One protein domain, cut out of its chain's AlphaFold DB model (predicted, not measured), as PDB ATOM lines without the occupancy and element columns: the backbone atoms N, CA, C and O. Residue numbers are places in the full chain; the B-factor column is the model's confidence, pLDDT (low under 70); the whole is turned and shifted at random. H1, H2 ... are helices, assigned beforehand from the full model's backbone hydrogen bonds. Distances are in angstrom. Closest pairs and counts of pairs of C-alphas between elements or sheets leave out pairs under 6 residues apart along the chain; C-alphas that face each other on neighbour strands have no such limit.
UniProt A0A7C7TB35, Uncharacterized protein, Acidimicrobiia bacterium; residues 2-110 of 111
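Overview. This is residues 2 to 110 of the 111 residues of an uncharacterized protein of Acidimicrobiia bacterium (UniProt A0A7C7TB35). The helices make a flat cross: H4 and H5, end to end, cross the long H1, H3 packs on H1 and H4, and short H2 turns from H1 to H3. Residues 101 to 110, of which 101 to 108 belong to H5, stick out. The printed part has 109 residues with five named helices, H1 to H5 in order, and no named strand: all helix, only just compact, close to loose, radius of gyration of the C-alphas 15.7 A, spans 47 by 42 by 20 A.

Arrangement. H1, residues 2 to 28, is the hub. H3, residues 41 to 57, touches H1 with residues 46 to 53 alone, at a steep tilt of 58 degrees; the closest C-alphas are Leu 15 and Ala 50, 6.8 A. H4, residues 79 to 92, touches H1 about perpendicular, at 89 degrees, with residues 89 to 91 alone; closest C-alphas Gly 12 and Ile 90, 5.2 A. Every O i to N i+4 pair is within hydrogen-bond range in H1, H4, H2, residues 31 to 36, and H5, residues 94 to 108; in H3, 11 of 13.

Along the chain. H1, 40.1 A long, begins at C-alpha 2 (134.865, 155.662, 128.760); H5, 20.9 A, ends at C-alpha 108 (143.131, 136.582, 118.998).

Size, cuts and confidence. The printed part has no cut. The link from H3 to H4 is long; pLDDT is under 70 at residues 2 to 3, 61 to 73 and 104 to 110.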
ATOM      1  N   MET A   2     134.124 156.829 129.297       49.31
ATOM      2  CA  MET A   2     134.865 155.662 128.760       49.31
ATOM      3  C   MET A   2     136.403 155.861 128.734       49.31
ATOM      4  O   MET A   2     137.157 154.913 128.933       49.31
ATOM      5  N   SER A   3     136.871 157.107 128.577       69.50
ATOM      6  CA  SER A   3     138.302 157.459 128.615       69.50
ATOM      7  C   SER A   3     138.961 157.214 129.980       69.50
ATOM      8  O   SER A   3     140.083 156.730 130.003       69.50
ATOM      9  N   THR A   4     138.284 157.461 131.106       74.00
ATOM     10  CA  THR A   4     138.887 157.327 132.447       74.00
ATOM     11  C   THR A   4     139.280 155.886 132.761       74.00
ATOM     12  O   THR A   4     140.383 155.635 133.233       74.00
ATOM     13  N   ILE A   5     138.405 154.927 132.443       71.44
ATOM     14  CA  ILE A   5     138.674 153.499 132.658       71.44
ATOM     15  C   ILE A   5     139.867 153.052 131.806       71.44
ATOM     16  O   ILE A   5     140.777 152.400 132.313       71.44
ATOM     17  N   LEU A   6     139.898 153.449 130.529       74.25
ATOM     18  CA  LEU A   6     141.008 153.136 129.630       74.25
ATOM     19  C   LEU A   6     142.330 153.744 130.131       74.25
ATOM     20  O   LEU A   6     143.352 153.063 130.140       74.25
ATOM     21  N   THR A   7     142.306 154.997 130.592       78.56
ATOM     22  CA  THR A   7     143.478 155.687 131.145       78.56
ATOM     23  C   THR A   7     144.027 154.960 132.369       78.56
ATOM     24  O   THR A   7     145.231 154.734 132.443       78.56
ATOM     25  N   ILE A   8     143.169 154.535 133.302       78.19
ATOM     26  CA  ILE A   8     143.599 153.798 134.501       78.19
ATOM     27  C   ILE A   8     144.209 152.443 134.118       78.19
ATOM     28  O   ILE A   8     145.240 152.062 134.671       78.19
ATOM     29  N   ILE A   9     143.633 151.744 133.133       77.44
ATOM     30  CA  ILE A   9     144.190 150.484 132.621       77.44
ATOM     31  C   ILE A   9     145.590 150.710 132.039       77.44
ATOM     32  O   ILE A   9     146.518 149.992 132.409       77.44
ATOM     33  N   ILE A  10     145.764 151.709 131.165       81.69
ATOM     34  CA  ILE A  10     147.064 152.043 130.560       81.69
ATOM     35  C   ILE A  10     148.083 152.423 131.640       81.69
ATOM     36  O   ILE A  10     149.209 151.928 131.613       81.69
ATOM     37  N   MET A  11     147.681 153.228 132.625       81.56
ATOM     38  CA  MET A  11     148.538 153.591 133.754       81.56
ATOM     39  C   MET A  11     148.951 152.380 134.589       81.56
ATOM     40  O   MET A  11     150.109 152.288 134.984       81.56
ATOM     41  N   GLY A  12     148.058 151.409 134.790       81.69
ATOM     42  CA  GLY A  12     148.402 150.138 135.428       81.69
ATOM     43  C   GLY A  12     149.468 149.359 134.656       81.69
ATOM     44  O   GLY A  12     150.352 148.759 135.265       81.69
ATOM     45  N   MET A  13     149.441 149.406 133.319       82.06
ATOM     46  CA  MET A  13     150.469 148.763 132.488       82.06
ATOM     47  C   MET A  13     151.823 149.460 132.604       82.06
ATOM     48  O   MET A  13     152.843 148.790 132.754       82.06
ATOM     49  N   LEU A  14     151.823 150.795 132.547       83.75
ATOM     50  CA  LEU A  14     153.034 151.601 132.696       83.75
ATOM     51  C   LEU A  14     153.654 151.397 134.076       83.75
ATOM     52  O   LEU A  14     154.852 151.146 134.169       83.75
ATOM     53  N   LEU A  15     152.832 151.414 135.130       85.06
ATOM     54  CA  LEU A  15     153.285 151.168 136.490       85.06
ATOM     55  C   LEU A  15     153.941 149.792 136.617       85.06
ATOM     56  O   LEU A  15     155.024 149.707 137.174       85.06
ATOM     57  N   GLN A  16     153.355 148.724 136.068       83.75
ATOM     58  CA  GLN A  16     153.988 147.399 136.112       83.75
ATOM     59  C   GLN A  16     155.341 147.358 135.380       83.75
ATOM     60  O   GLN A  16     156.274 146.717 135.861       83.75
ATOM     61  N   GLY A  17     155.474 148.064 134.252       83.31
ATOM     62  CA  GLY A  17     156.760 148.210 133.565       83.31
ATOM     63  C   GLY A  17     157.793 148.948 134.421       83.31
ATOM     64  O   GLY A  17     158.932 148.502 134.538       83.31
ATOM     65  N   VAL A  18     157.382 150.034 135.077       84.75
ATOM     66  CA  VAL A  18     158.229 150.797 136.006       84.75
ATOM     67  C   VAL A  18     158.627 149.949 137.216       84.75
ATOM     68  O   VAL A  18     159.799 149.932 137.578       84.75
ATOM     69  N   MET A  19     157.695 149.192 137.795       87.50
ATOM     70  CA  MET A  19     157.950 148.278 138.911       87.50
ATOM     71  C   MET A  19     158.999 147.225 138.555       87.50
ATOM     72  O   MET A  19     159.929 147.026 139.326       87.50
ATOM     73  N   ALA A  20     158.915 146.619 137.366       86.19
ATOM     74  CA  ALA A  20     159.906 145.642 136.912       86.19
ATOM     75  C   ALA A  20     161.319 146.245 136.798       86.19
ATOM     76  O   ALA A  20     162.305 145.596 137.148       86.19
ATOM     77  N   VAL A  21     161.423 147.496 136.338       86.25
ATOM     78  CA  VAL A  21     162.704 148.216 136.279       86.25
ATOM     79  C   VAL A  21     163.209 148.543 137.686       86.25
ATOM     80  O   VAL A  21     164.387 148.333 137.970       86.25
ATOM     81  N   ILE A  22     162.335 149.018 138.574       86.31
ATOM     82  CA  ILE A  22     162.683 149.336 139.962       86.31
ATOM     83  C   ILE A  22     163.170 148.086 140.693       86.31
ATOM     84  O   ILE A  22     164.245 148.124 141.285       86.31
ATOM     85  N   ASP A  23     162.440 146.974 140.609       86.38
ATOM     86  CA  ASP A  23     162.845 145.703 141.209       86.38
ATOM     87  C   ASP A  23     164.196 145.237 140.656       86.38
ATOM     88  O   ASP A  23     165.086 144.907 141.433       86.38
ATOM     89  N   SER A  24     164.407 145.316 139.337       86.75
ATOM     90  CA  SER A  24     165.686 144.955 138.712       86.75
ATOM     91  C   SER A  24     166.860 145.793 139.234       86.75
ATOM     92  O   SER A  24     167.926 145.248 139.541       86.75
ATOM     93  N   VAL A  25     166.680 147.108 139.376       86.25
ATOM     94  CA  VAL A  25     167.710 147.996 139.929       86.25
ATOM     95  C   VAL A  25     167.948 147.687 141.408       86.25
ATOM     96  O   VAL A  25     169.098 147.525 141.816       86.25
ATOM     97  N   LEU A  26     166.886 147.564 142.208       82.50
ATOM     98  CA  LEU A  26     166.972 147.308 143.648       82.50
ATOM     99  C   LEU A  26     167.565 145.935 143.978       82.50
ATOM    100  O   LEU A  26     168.255 145.805 144.993       82.50
ATOM    101  N   ASP A  27     167.320 144.930 143.139       86.62
ATOM    102  CA  ASP A  27     167.925 143.602 143.249       86.62
ATOM    103  C   ASP A  27     169.416 143.651 142.905       86.62
ATOM    104  O   ASP A  27     170.230 143.066 143.619       86.62
ATOM    105  N   THR A  28     169.801 144.428 141.885       85.50
ATOM    106  CA  THR A  28     171.210 144.612 141.494       85.50
ATOM    107  C   THR A  28     172.047 145.223 142.624       85.50
ATOM    108  O   THR A  28     173.199 144.841 142.817       85.50
ATOM    109  N   VAL A  29     171.468 146.142 143.406       86.81
ATOM    110  CA  VAL A  29     172.138 146.767 144.564       86.81
ATOM    111  C   VAL A  29     171.840 146.075 145.901       86.81
ATOM    112  O   VAL A  29     172.274 146.555 146.945       86.81
ATOM    113  N   ASN A  30     171.113 144.952 145.892       80.31
ATOM    114  CA  ASN A  30     170.716 144.177 147.077       80.31
ATOM    115  C   ASN A  30     169.911 144.968 148.135       80.31
ATOM    116  O   ASN A  30     169.831 144.584 149.299       80.31
ATOM    117  N   VAL A  31     169.283 146.076 147.735       81.56
ATOM    118  CA  VAL A  31     168.454 146.923 148.610       81.56
ATOM    119  C   VAL A  31     167.012 146.410 148.661       81.56
ATOM    120  O   VAL A  31     166.309 146.650 149.641       81.56
ATOM    121  N   ASN A  32     166.567 145.646 147.656       77.25
ATOM    122  CA  ASN A  32     165.207 145.096 147.635       77.25
ATOM    123  C   ASN A  32     164.936 144.184 148.844       77.25
ATOM    124  O   ASN A  32     163.895 144.278 149.494       77.25
ATOM    125  N   SER A  33     165.906 143.332 149.191       75.38
ATOM    126  CA  SER A  33     165.830 142.435 150.350       75.38
ATOM    127  C   SER A  33     165.758 143.216 151.670       75.38
ATOM    128  O   SER A  33     164.960 142.884 152.549       75.38
ATOM    129  N   MET A  34     166.511 144.314 151.772       80.06
ATOM    130  CA  MET A  34     166.485 145.217 152.923       80.06
ATOM    131  C   MET A  34     165.137 145.936 153.051       80.06
ATOM    132  O   MET A  34     164.560 145.961 154.136       80.06
ATOM    133  N   LEU A  35     164.584 146.466 151.958       77.06
ATOM    134  CA  LEU A  35     163.287 147.153 151.974       77.06
ATOM    135  C   LEU A  35     162.135 146.206 152.328       77.06
ATOM    136  O   LEU A  35     161.253 146.571 153.106       77.06
ATOM    137  N   LYS A  36     162.173 144.971 151.818       78.62
ATOM    138  CA  LYS A  36     161.199 143.919 152.145       78.62
ATOM    139  C   LYS A  36     161.270 143.469 153.608       78.62
ATOM    140  O   LYS A  36     160.261 143.025 154.145       78.62
ATOM    141  N   SER A  37     162.420 143.624 154.270       82.06
ATOM    142  CA  SER A  37     162.585 143.264 155.686       82.06
ATOM    143  C   SER A  37     161.904 144.227 156.671       82.06
ATOM    144  O   SER A  37     161.715 143.884 157.837       82.06
ATOM    145  N   ILE A  38     161.499 145.421 156.220       85.19
ATOM    146  CA  ILE A  38     160.839 146.416 157.071       85.19
ATOM    147  C   ILE A  38     159.332 146.097 157.128       85.19
ATOM    148  O   ILE A  38     158.667 146.200 156.098       85.19
ATOM    149  N   PRO A  39     158.741 145.783 158.299       70.75
ATOM    150  CA  PRO A  39     157.378 145.237 158.409       70.75
ATOM    151  C   PRO A  39     156.269 146.076 157.746       70.75
ATOM    152  O   PRO A  39     155.309 145.527 157.208       70.75
ATOM    153  N   VAL A  40     156.404 147.407 157.757       80.62
ATOM    154  CA  VAL A  40     155.417 148.343 157.183       80.62
ATOM    155  C   VAL A  40     155.760 148.736 155.748       80.62
ATOM    156  O   VAL A  40     154.874 148.835 154.906       80.62
ATOM    157  N   VAL A  41     157.042 148.951 155.449       79.81
ATOM    158  CA  VAL A  41     157.474 149.372 154.110       79.81
ATOM    159  C   VAL A  41     157.405 148.185 153.157       79.81
ATOM    160  O   VAL A  41     156.763 148.282 152.119       79.81
ATOM    161  N   GLY A  42     157.962 147.040 153.549       78.00
ATOM    162  CA  GLY A  42     158.015 145.821 152.750       78.00
ATOM    163  C   GLY A  42     156.645 145.300 152.323       78.00
ATOM    164  O   GLY A  42     156.462 144.925 151.167       78.00
ATOM    165  N   SER A  43     155.662 145.343 153.223       81.75
ATOM    166  CA  SER A  43     154.283 144.917 152.943       81.75
ATOM    167  C   SER A  43     153.516 145.871 152.020       81.75
ATOM    168  O   SER A  43     152.560 145.448 151.374       81.75
ATOM    169  N   ASN A  44     153.951 147.132 151.910       85.00
ATOM    170  CA  ASN A  44     153.276 148.181 151.141       85.00
ATOM    171  C   ASN A  44     154.124 148.744 149.987       85.00
ATOM    172  O   ASN A  44     153.736 149.748 149.391       85.00
ATOM    173  N   LEU A  45     155.251 148.112 149.634       82.81
ATOM    174  CA  LEU A  45     156.179 148.592 148.598       82.81
ATOM    175  C   LEU A  45     155.463 148.925 147.282       82.81
ATOM    176  O   LEU A  45     155.674 150.000 146.731       82.81
ATOM    177  N   ASN A  46     154.547 148.068 146.823       85.12
ATOM    178  CA  ASN A  46     153.774 148.318 145.601       85.12
ATOM    179  C   ASN A  46     152.922 149.592 145.679       85.12
ATOM    180  O   ASN A  46     152.826 150.323 144.696       85.12
ATOM    181  N   LEU A  47     152.321 149.875 146.836       86.44
ATOM    182  CA  LEU A  47     151.544 151.096 147.051       86.44
ATOM    183  C   LEU A  47     152.441 152.330 147.113       86.44
ATOM    184  O   LEU A  47     152.104 153.355 146.528       86.44
ATOM    185  N   ILE A  48     153.597 152.218 147.767       87.56
ATOM    186  CA  ILE A  48     154.591 153.293 147.847       87.56
ATOM    187  C   ILE A  48     155.076 153.663 146.443       87.56
ATOM    188  O   ILE A  48     155.071 154.836 146.075       87.56
ATOM    189  N   TRP A  49     155.429 152.674 145.627       88.38
ATOM    190  CA  TRP A  49     155.866 152.914 144.256       88.38
ATOM    191  C   TRP A  49     154.748 153.436 143.359       88.38
ATOM    192  O   TRP A  49     154.988 154.347 142.570       88.38
ATOM    193  N   ALA A  50     153.520 152.932 143.507       85.88
ATOM    194  CA  ALA A  50     152.358 153.463 142.798       85.88
ATOM    195  C   ALA A  50     152.106 154.938 143.141       85.88
ATOM    196  O   ALA A  50     151.847 155.746 142.252       85.88
ATOM    197  N   TYR A  51     152.228 155.301 144.418       87.25
ATOM    198  CA  TYR A  51     152.115 156.682 144.873       87.25
ATOM    199  C   TYR A  51     153.215 157.568 144.279       87.25
ATOM    200  O   TYR A  51     152.920 158.616 143.712       87.25
ATOM    201  N   ILE A  52     154.476 157.125 144.335       86.88
ATOM    202  CA  ILE A  52     155.612 157.847 143.746       86.88
ATOM    203  C   ILE A  52     155.429 158.012 142.232       86.88
ATOM    204  O   ILE A  52     155.694 159.084 141.696       86.88
ATOM    205  N   PHE A  53     154.935 156.987 141.539       85.62
ATOM    206  CA  PHE A  53     154.636 157.051 140.111       85.62
ATOM    207  C   PHE A  53     153.591 158.128 139.796       85.62
ATOM    208  O   PHE A  53     153.796 158.938 138.894       85.62
ATOM    209  N   VAL A  54     152.495 158.181 140.555       85.81
ATOM    210  CA  VAL A  54     151.444 159.201 140.410       85.81
ATOM    211  C   VAL A  54     151.981 160.601 140.708       85.81
ATOM    212  O   VAL A  54     151.709 161.535 139.954       85.81
ATOM    213  N   LEU A  55     152.790 160.728 141.760       86.19
ATOM    214  CA  LEU A  55     153.398 161.988 142.170       86.19
ATOM    215  C   LEU A  55     154.376 162.520 141.113       86.19
ATOM    216  O   LEU A  55     154.293 163.682 140.741       86.19
ATOM    217  N   ILE A  56     155.270 161.682 140.581       85.00
ATOM    218  CA  ILE A  56     156.261 162.094 139.570       85.00
ATOM    219  C   ILE A  56     155.602 162.345 138.210       85.00
ATOM    220  O   ILE A  56     156.000 163.256 137.486       85.00
ATOM    221  N   SER A  57     154.597 161.544 137.847       81.00
ATOM    222  CA  SER A  57     153.880 161.711 136.577       81.00
ATOM    223  C   SER A  57     152.960 162.931 136.559       81.00
ATOM    224  O   SER A  57     152.450 163.266 135.490       81.00
ATOM    225  N   ASN A  58     152.754 163.596 137.706       78.69
ATOM    226  CA  ASN A  58     151.882 164.762 137.862       78.69
ATOM    227  C   ASN A  58     150.497 164.547 137.239       78.69
ATOM    228  O   ASN A  58     149.860 165.480 136.756       78.69
ATOM    229  N   VAL A  59     150.006 163.302 137.245       74.38
ATOM    230  CA  VAL A  59     148.771 162.940 136.534       74.38
ATOM    231  C   VAL A  59     147.533 163.639 137.111       74.38
ATOM    232  O   VAL A  59     146.480 163.705 136.477       74.38
ATOM    233  N   ASN A  60     147.670 164.165 138.329       74.50
ATOM    234  CA  ASN A  60     146.641 164.918 139.018       74.50
ATOM    235  C   ASN A  60     146.748 166.442 138.841       74.50
ATOM    236  O   ASN A  60     145.818 167.154 139.228       74.50
ATOM    237  N   ASP A  61     147.803 166.964 138.203       69.56
ATOM    238  CA  ASP A  61     147.919 168.391 137.885       69.56
ATOM    239  C   ASP A  61     147.112 168.752 136.636       69.56
ATOM    240  O   ASP A  61     147.294 168.189 135.562       69.56
ATOM    241  N   GLY A  62     146.195 169.714 136.778       57.12
ATOM    242  CA  GLY A  62     145.409 170.256 135.662       57.12
ATOM    243  C   GLY A  62     144.038 169.613 135.424       57.12
ATOM    244  O   GLY A  62     143.357 169.995 134.476       57.12
ATOM    245  N   GLY A  63     143.589 168.692 136.282       56.59
ATOM    246  CA  GLY A  63     142.224 168.151 136.209       56.59
ATOM    247  C   GLY A  63     142.047 166.694 136.622       56.59
ATOM    248  O   GLY A  63     140.911 166.240 136.631       56.59
ATOM    249  N   GLY A  64     143.109 165.972 136.992       61.78
ATOM    250  CA  GLY A  64     142.999 164.604 137.509       61.78
ATOM    251  C   GLY A  64     142.674 163.541 136.458       61.78
ATOM    252  O   GLY A  64     141.968 163.786 135.481       61.78
ATOM    253  N   VAL A  65     143.099 162.299 136.716       61.94
ATOM    254  CA  VAL A  65     142.653 161.114 135.945       61.94
ATOM    255  C   VAL A  65     141.124 160.971 135.978       61.94
ATOM    256  O   VAL A  65     140.510 160.481 135.028       61.94
ATOM    257  N   PHE A  66     140.501 161.451 137.054       62.34
ATOM    258  CA  PHE A  66     139.060 161.392 137.295       62.34
ATOM    259  C   PHE A  66     138.281 162.632 136.811       62.34
ATOM    260  O   PHE A  66     137.053 162.633 136.893       62.34
ATOM    261  N   GLY A  67     138.954 163.635 136.231       55.47
ATOM    262  CA  GLY A  67     138.337 164.851 135.696       55.47
ATOM    263  C   GLY A  67     138.094 165.957 136.734       55.47
ATOM    264  O   GLY A  67     138.013 165.714 137.939       55.47
ATOM    265  N   TYR A  68     137.961 167.195 136.245       42.22
ATOM    266  CA  TYR A  68     137.719 168.396 137.053       42.22
ATOM    267  C   TYR A  68     136.392 168.241 137.824       42.22
ATOM    268  O   TYR A  68     135.318 168.260 137.224       42.22
ATOM    269  N   GLY A  69     136.459 168.030 139.145       48.84
ATOM    270  CA  GLY A  69     135.290 167.828 140.019       48.84
ATOM    271  C   GLY A  69     135.022 166.380 140.460       48.84
ATOM    272  O   GLY A  69     134.175 166.162 141.326       48.84
ATOM    273  N   GLY A  70     135.756 165.392 139.940       54.81
ATOM    274  CA  GLY A  70     135.760 164.028 140.471       54.81
ATOM    275  C   GLY A  70     136.673 163.944 141.690       54.81
ATOM    276  O   GLY A  70     137.838 163.576 141.554       54.81
ATOM    277  N   SER A  71     136.180 164.338 142.868       55.41
ATOM    278  CA  SER A  71     136.995 164.325 144.087       55.41
ATOM    279  C   SER A  71     137.344 162.885 144.471       55.41
ATOM    280  O   SER A  71     136.552 162.169 145.077       55.41
ATOM    281  N   THR A  72     138.543 162.455 144.088       63.72
ATOM    282  CA  THR A  72     139.205 161.253 144.612       63.72
ATOM    283  C   THR A  72     140.046 161.611 145.832       63.72
ATOM    284  O   THR A  72     141.022 160.953 146.152       63.72
ATOM    285  N   GLU A  73     139.685 162.680 146.536       67.00
ATOM    286  CA  GLU A  73     140.358 163.050 147.764       67.00
ATOM    287  C   GLU A  73     139.971 162.086 148.886       67.00
ATOM    288  O   GLU A  73     138.799 161.891 149.210       67.00
ATOM    289  N   ILE A  74     140.987 161.493 149.501       72.62
ATOM    290  CA  ILE A  74     140.829 160.647 150.675       72.62
ATOM    291  C   ILE A  74     141.193 161.471 151.911       72.62
ATOM    292  O   ILE A  74     142.218 162.153 151.938       72.62
ATOM    293  N   LEU A  75     140.344 161.389 152.941       78.06
ATOM    294  CA  LEU A  75     140.595 161.925 154.287       78.06
ATOM    295  C   LEU A  75     140.871 163.442 154.355       78.06
ATOM    296  O   LEU A  75     141.471 163.905 155.321       78.06
ATOM    297  N   ASN A  76     140.418 164.220 153.365       77.19
ATOM    298  CA  ASN A  76     140.626 165.673 153.294       77.19
ATOM    299  C   ASN A  76     142.117 166.085 153.372       77.19
ATOM    300  O   ASN A  76     142.479 167.085 153.996       77.19
ATOM    301  N   MET A  77     143.005 165.251 152.815       78.38
ATOM    302  CA  MET A  77     144.462 165.438 152.852       78.38
ATOM    303  C   MET A  77     144.995 166.263 151.665       78.38
ATOM    304  O   MET A  77     146.203 166.281 151.406       78.38
ATOM    305  N   GLY A  78     144.118 166.916 150.902       79.69
ATOM    306  CA  GLY A  78     144.458 167.705 149.727       79.69
ATOM    307  C   GLY A  78     145.134 166.872 148.640       79.69
ATOM    308  O   GLY A  78     144.725 165.751 148.325       79.69
ATOM    309  N   ARG A  79     146.216 167.413 148.067       79.31
ATOM    310  CA  ARG A  79     146.932 166.778 146.952       79.31
ATOM    311  C   ARG A  79     147.463 165.388 147.296       79.31
ATOM    312  O   ARG A  79     147.345 164.471 146.489       79.31
ATOM    313  N   PHE A  80     147.964 165.214 148.515       80.88
ATOM    314  CA  PHE A  80     148.433 163.917 148.988       80.88
ATOM    315  C   PHE A  80     147.322 162.856 148.929       80.88
ATOM    316  O   PHE A  80     147.549 161.752 148.437       80.88
ATOM    317  N   GLY A  81     146.113 163.205 149.382       80.88
ATOM    318  CA  GLY A  81     144.959 162.303 149.377       80.88
ATOM    319  C   GLY A  81     144.516 161.913 147.968       80.88
ATOM    320  O   GLY A  81     144.203 160.748 147.730       80.88
ATOM    321  N   ALA A  82     144.545 162.858 147.025       82.94
ATOM    322  CA  ALA A  82     144.213 162.607 145.621       82.94
ATOM    323  C   ALA A  82     145.239 161.692 144.923       82.94
ATOM    324  O   ALA A  82     144.868 160.771 144.186       82.94
ATOM    325  N   ASP A  83     146.531 161.899 145.190       84.56
ATOM    326  CA  ASP A  83     147.605 161.070 144.638       84.56
ATOM    327  C   ASP A  83     147.551 159.641 145.202       84.56
ATOM    328  O   ASP A  83     147.649 158.667 144.452       84.56
ATOM    329  N   ALA A  84     147.285 159.497 146.505       85.88
ATOM    330  CA  ALA A  84     147.086 158.197 147.145       85.88
ATOM    331  C   ALA A  84     145.875 157.447 146.572       85.88
ATOM    332  O   ALA A  84     145.978 156.265 146.245       85.88
ATOM    333  N   ALA A  85     144.743 158.123 146.382       85.06
ATOM    334  CA  ALA A  85     143.554 157.506 145.800       85.06
ATOM    335  C   ALA A  85     143.771 157.050 144.358       85.06
ATOM    336  O   ALA A  85     143.340 155.964 143.972       85.06
ATOM    337  N   THR A  86     144.473 157.862 143.569       85.12
ATOM    338  CA  THR A  86     144.805 157.529 142.182       85.12
ATOM    339  C   THR A  86     145.742 156.328 142.124       85.12
ATOM    340  O   THR A  86     145.519 155.418 141.329       85.12
ATOM    341  N   ALA A  87     146.735 156.264 143.015       86.12
ATOM    342  CA  ALA A  87     147.620 155.112 143.140       86.12
ATOM    343  C   ALA A  87     146.852 153.832 143.515       86.12
ATOM    344  O   ALA A  87     147.041 152.792 142.883       86.12
ATOM    345  N   ILE A  88     145.933 153.916 144.484       86.88
ATOM    346  CA  ILE A  88     145.063 152.797 144.877       86.88
ATOM    347  C   ILE A  88     144.195 152.351 143.699       86.88
ATOM    348  O   ILE A  88     144.087 151.153 143.439       86.88
ATOM    349  N   ALA A  89     143.605 153.291 142.959       84.75
ATOM    350  CA  ALA A  89     142.789 152.975 141.796       84.75
ATOM    351  C   ALA A  89     143.607 152.273 140.703       84.75
ATOM    352  O   ALA A  89     143.175 151.249 140.186       84.75
ATOM    353  N   ILE A  90     144.811 152.757 140.388       85.19
ATOM    354  CA  ILE A  90     145.698 152.106 139.414       85.19
ATOM    355  C   ILE A  90     146.004 150.664 139.842       85.19
ATOM    356  O   ILE A  90     145.876 149.745 139.033       85.19
ATOM    357  N   LEU A  91     146.346 150.451 141.116       85.88
ATOM    358  CA  LEU A  91     146.622 149.115 141.648       85.88
ATOM    359  C   LEU A  91     145.391 148.201 141.617       85.88
ATOM    360  O   LEU A  91     145.504 147.036 141.242       85.88
ATOM    361  N   ALA A  92     144.210 148.721 141.950       82.69
ATOM    362  CA  ALA A  92     142.960 147.963 141.935       82.69
ATOM    363  C   ALA A  92     142.549 147.501 140.525       82.69
ATOM    364  O   ALA A  92     141.849 146.500 140.382       82.69
ATOM    365  N   PHE A  93     142.997 148.199 139.476       79.69
ATOM    366  CA  PHE A  93     142.709 147.852 138.083       79.69
ATOM    367  C   PHE A  93     143.729 146.897 137.451       79.69
ATOM    368  O   PHE A  93     143.484 146.411 136.345       79.69
ATOM    369  N   ILE A  94     144.829 146.563 138.133       81.12
ATOM    370  CA  ILE A  94     145.806 145.578 137.641       81.12
ATOM    371  C   ILE A  94     145.144 144.220 137.319       81.12
ATOM    372  O   ILE A  94     145.286 143.768 136.183       81.12
ATOM    373  N   PRO A  95     144.337 143.605 138.209       80.19
ATOM    374  CA  PRO A  95     143.674 142.336 137.896       80.19
ATOM    375  C   PRO A  95     142.697 142.439 136.716       80.19
ATOM    376  O   PRO A  95     142.538 141.497 135.943       80.19
ATOM    377  N   ILE A  96     142.045 143.598 136.554       77.88
ATOM    378  CA  ILE A  96     141.114 143.864 135.448       77.88
ATOM    379  C   ILE A  96     141.878 143.947 134.125       77.88
ATOM    380  O   ILE A  96     141.430 143.398 133.118       77.88
ATOM    381  N   ARG A  97     143.046 144.594 134.123       70.56
ATOM    382  CA  ARG A  97     143.957 144.621 132.976       70.56
ATOM    383  C   ARG A  97     144.400 143.208 132.599       70.56
ATOM    384  O   ARG A  97     144.321 142.861 131.424       70.56
ATOM    385  N   ASP A  98     144.802 142.388 133.562       78.69
ATOM    386  CA  ASP A  98     145.240 141.013 133.296       78.69
ATOM    387  C   ASP A  98     144.094 140.161 132.723       78.69
ATOM    388  O   ASP A  98     144.283 139.413 131.761       78.69
ATOM    389  N   ALA A  99     142.871 140.347 133.230       78.94
ATOM    390  CA  ALA A  99     141.668 139.730 132.677       78.94
ATOM    391  C   ALA A  99     141.352 140.224 131.254       78.94
ATOM    392  O   ALA A  99     140.998 139.417 130.394       78.94
ATOM    393  N   ALA A 100     141.517 141.520 130.973       70.94
ATOM    394  CA  ALA A 100     141.310 142.097 129.646       70.94
ATOM    395  C   ALA A 100     142.343 141.584 128.633       70.94
ATOM    396  O   ALA A 100     141.971 141.187 127.531       70.94
ATOM    397  N   ILE A 101     143.625 141.516 129.008       75.81
ATOM    398  CA  ILE A 101     144.681 140.931 128.169       75.81
ATOM    399  C   ILE A 101     144.419 139.441 127.948       75.81
ATOM    400  O   ILE A 101     144.542 138.971 126.823       75.81
ATOM    401  N   SER A 102     144.006 138.698 128.978       76.62
ATOM    402  CA  SER A 102     143.638 137.282 128.844       76.62
ATOM    403  C   SER A 102     142.449 137.084 127.899       76.62
ATOM    404  O   SER A 102     142.473 136.193 127.050       76.62
ATOM    405  N   ALA A 103     141.421 137.931 127.996       74.56
ATOM    406  CA  ALA A 103     140.261 137.900 127.110       74.56
ATOM    407  C   ALA A 103     140.633 138.248 125.659       74.56
ATOM    408  O   ALA A 103     140.194 137.562 124.737       74.56
ATOM    409  N   LEU A 104     141.495 139.249 125.451       68.38
ATOM    410  CA  LEU A 104     142.054 139.573 124.136       68.38
ATOM    411  C   LEU A 104     142.912 138.419 123.600       68.38
ATOM    412  O   LEU A 104     142.737 138.015 122.460       68.38
ATOM    413  N   GLY A 105     143.777 137.824 124.421       66.12
ATOM    414  CA  GLY A 105     144.614 136.683 124.045       66.12
ATOM    415  C   GLY A 105     143.797 135.452 123.648       66.12
ATOM    416  O   GLY A 105     144.136 134.784 122.679       66.12
ATOM    417  N   LYS A 106     142.669 135.199 124.321       69.94
ATOM    418  CA  LYS A 106     141.704 134.157 123.933       69.94
ATOM    419  C   LYS A 106     140.902 134.520 122.678       69.94
ATOM    420  O   LYS A 106     140.515 133.625 121.938       69.94
ATOM    421  N   GLY A 107     140.660 135.808 122.427       59.00
ATOM    422  CA  GLY A 107     139.976 136.295 121.225       59.00
ATOM    423  C   GLY A 107     140.854 136.304 119.967       59.00
ATOM    424  O   GLY A 107     140.354 136.054 118.877       59.00
ATOM    425  N   ILE A 108     142.160 136.556 120.109       56.66
ATOM    426  CA  ILE A 108     143.131 136.582 118.998       56.66
ATOM    427  C   ILE A 108     143.757 135.190 118.789       56.66
ATOM    428  O   ILE A 108     144.034 134.797 117.660       56.66
ATOM    429  N   GLY A 109     143.932 134.417 119.867       54.19
ATOM    430  CA  GLY A 109     144.401 133.026 119.867       54.19
ATOM    431  C   GLY A 109     143.278 131.988 119.842       54.19
ATOM    432  O   GLY A 109     143.516 130.827 120.153       54.19
ATOM    433  N   GLY A 110     142.048 132.389 119.508       49.28
ATOM    434  CA  GLY A 110     140.903 131.497 119.326       49.28
ATOM    435  C   GLY A 110     140.982 130.694 118.025       49.28
ATOM    436  O   GLY A 110     140.062 130.762 117.212       49.28
TER     437      GLY A 110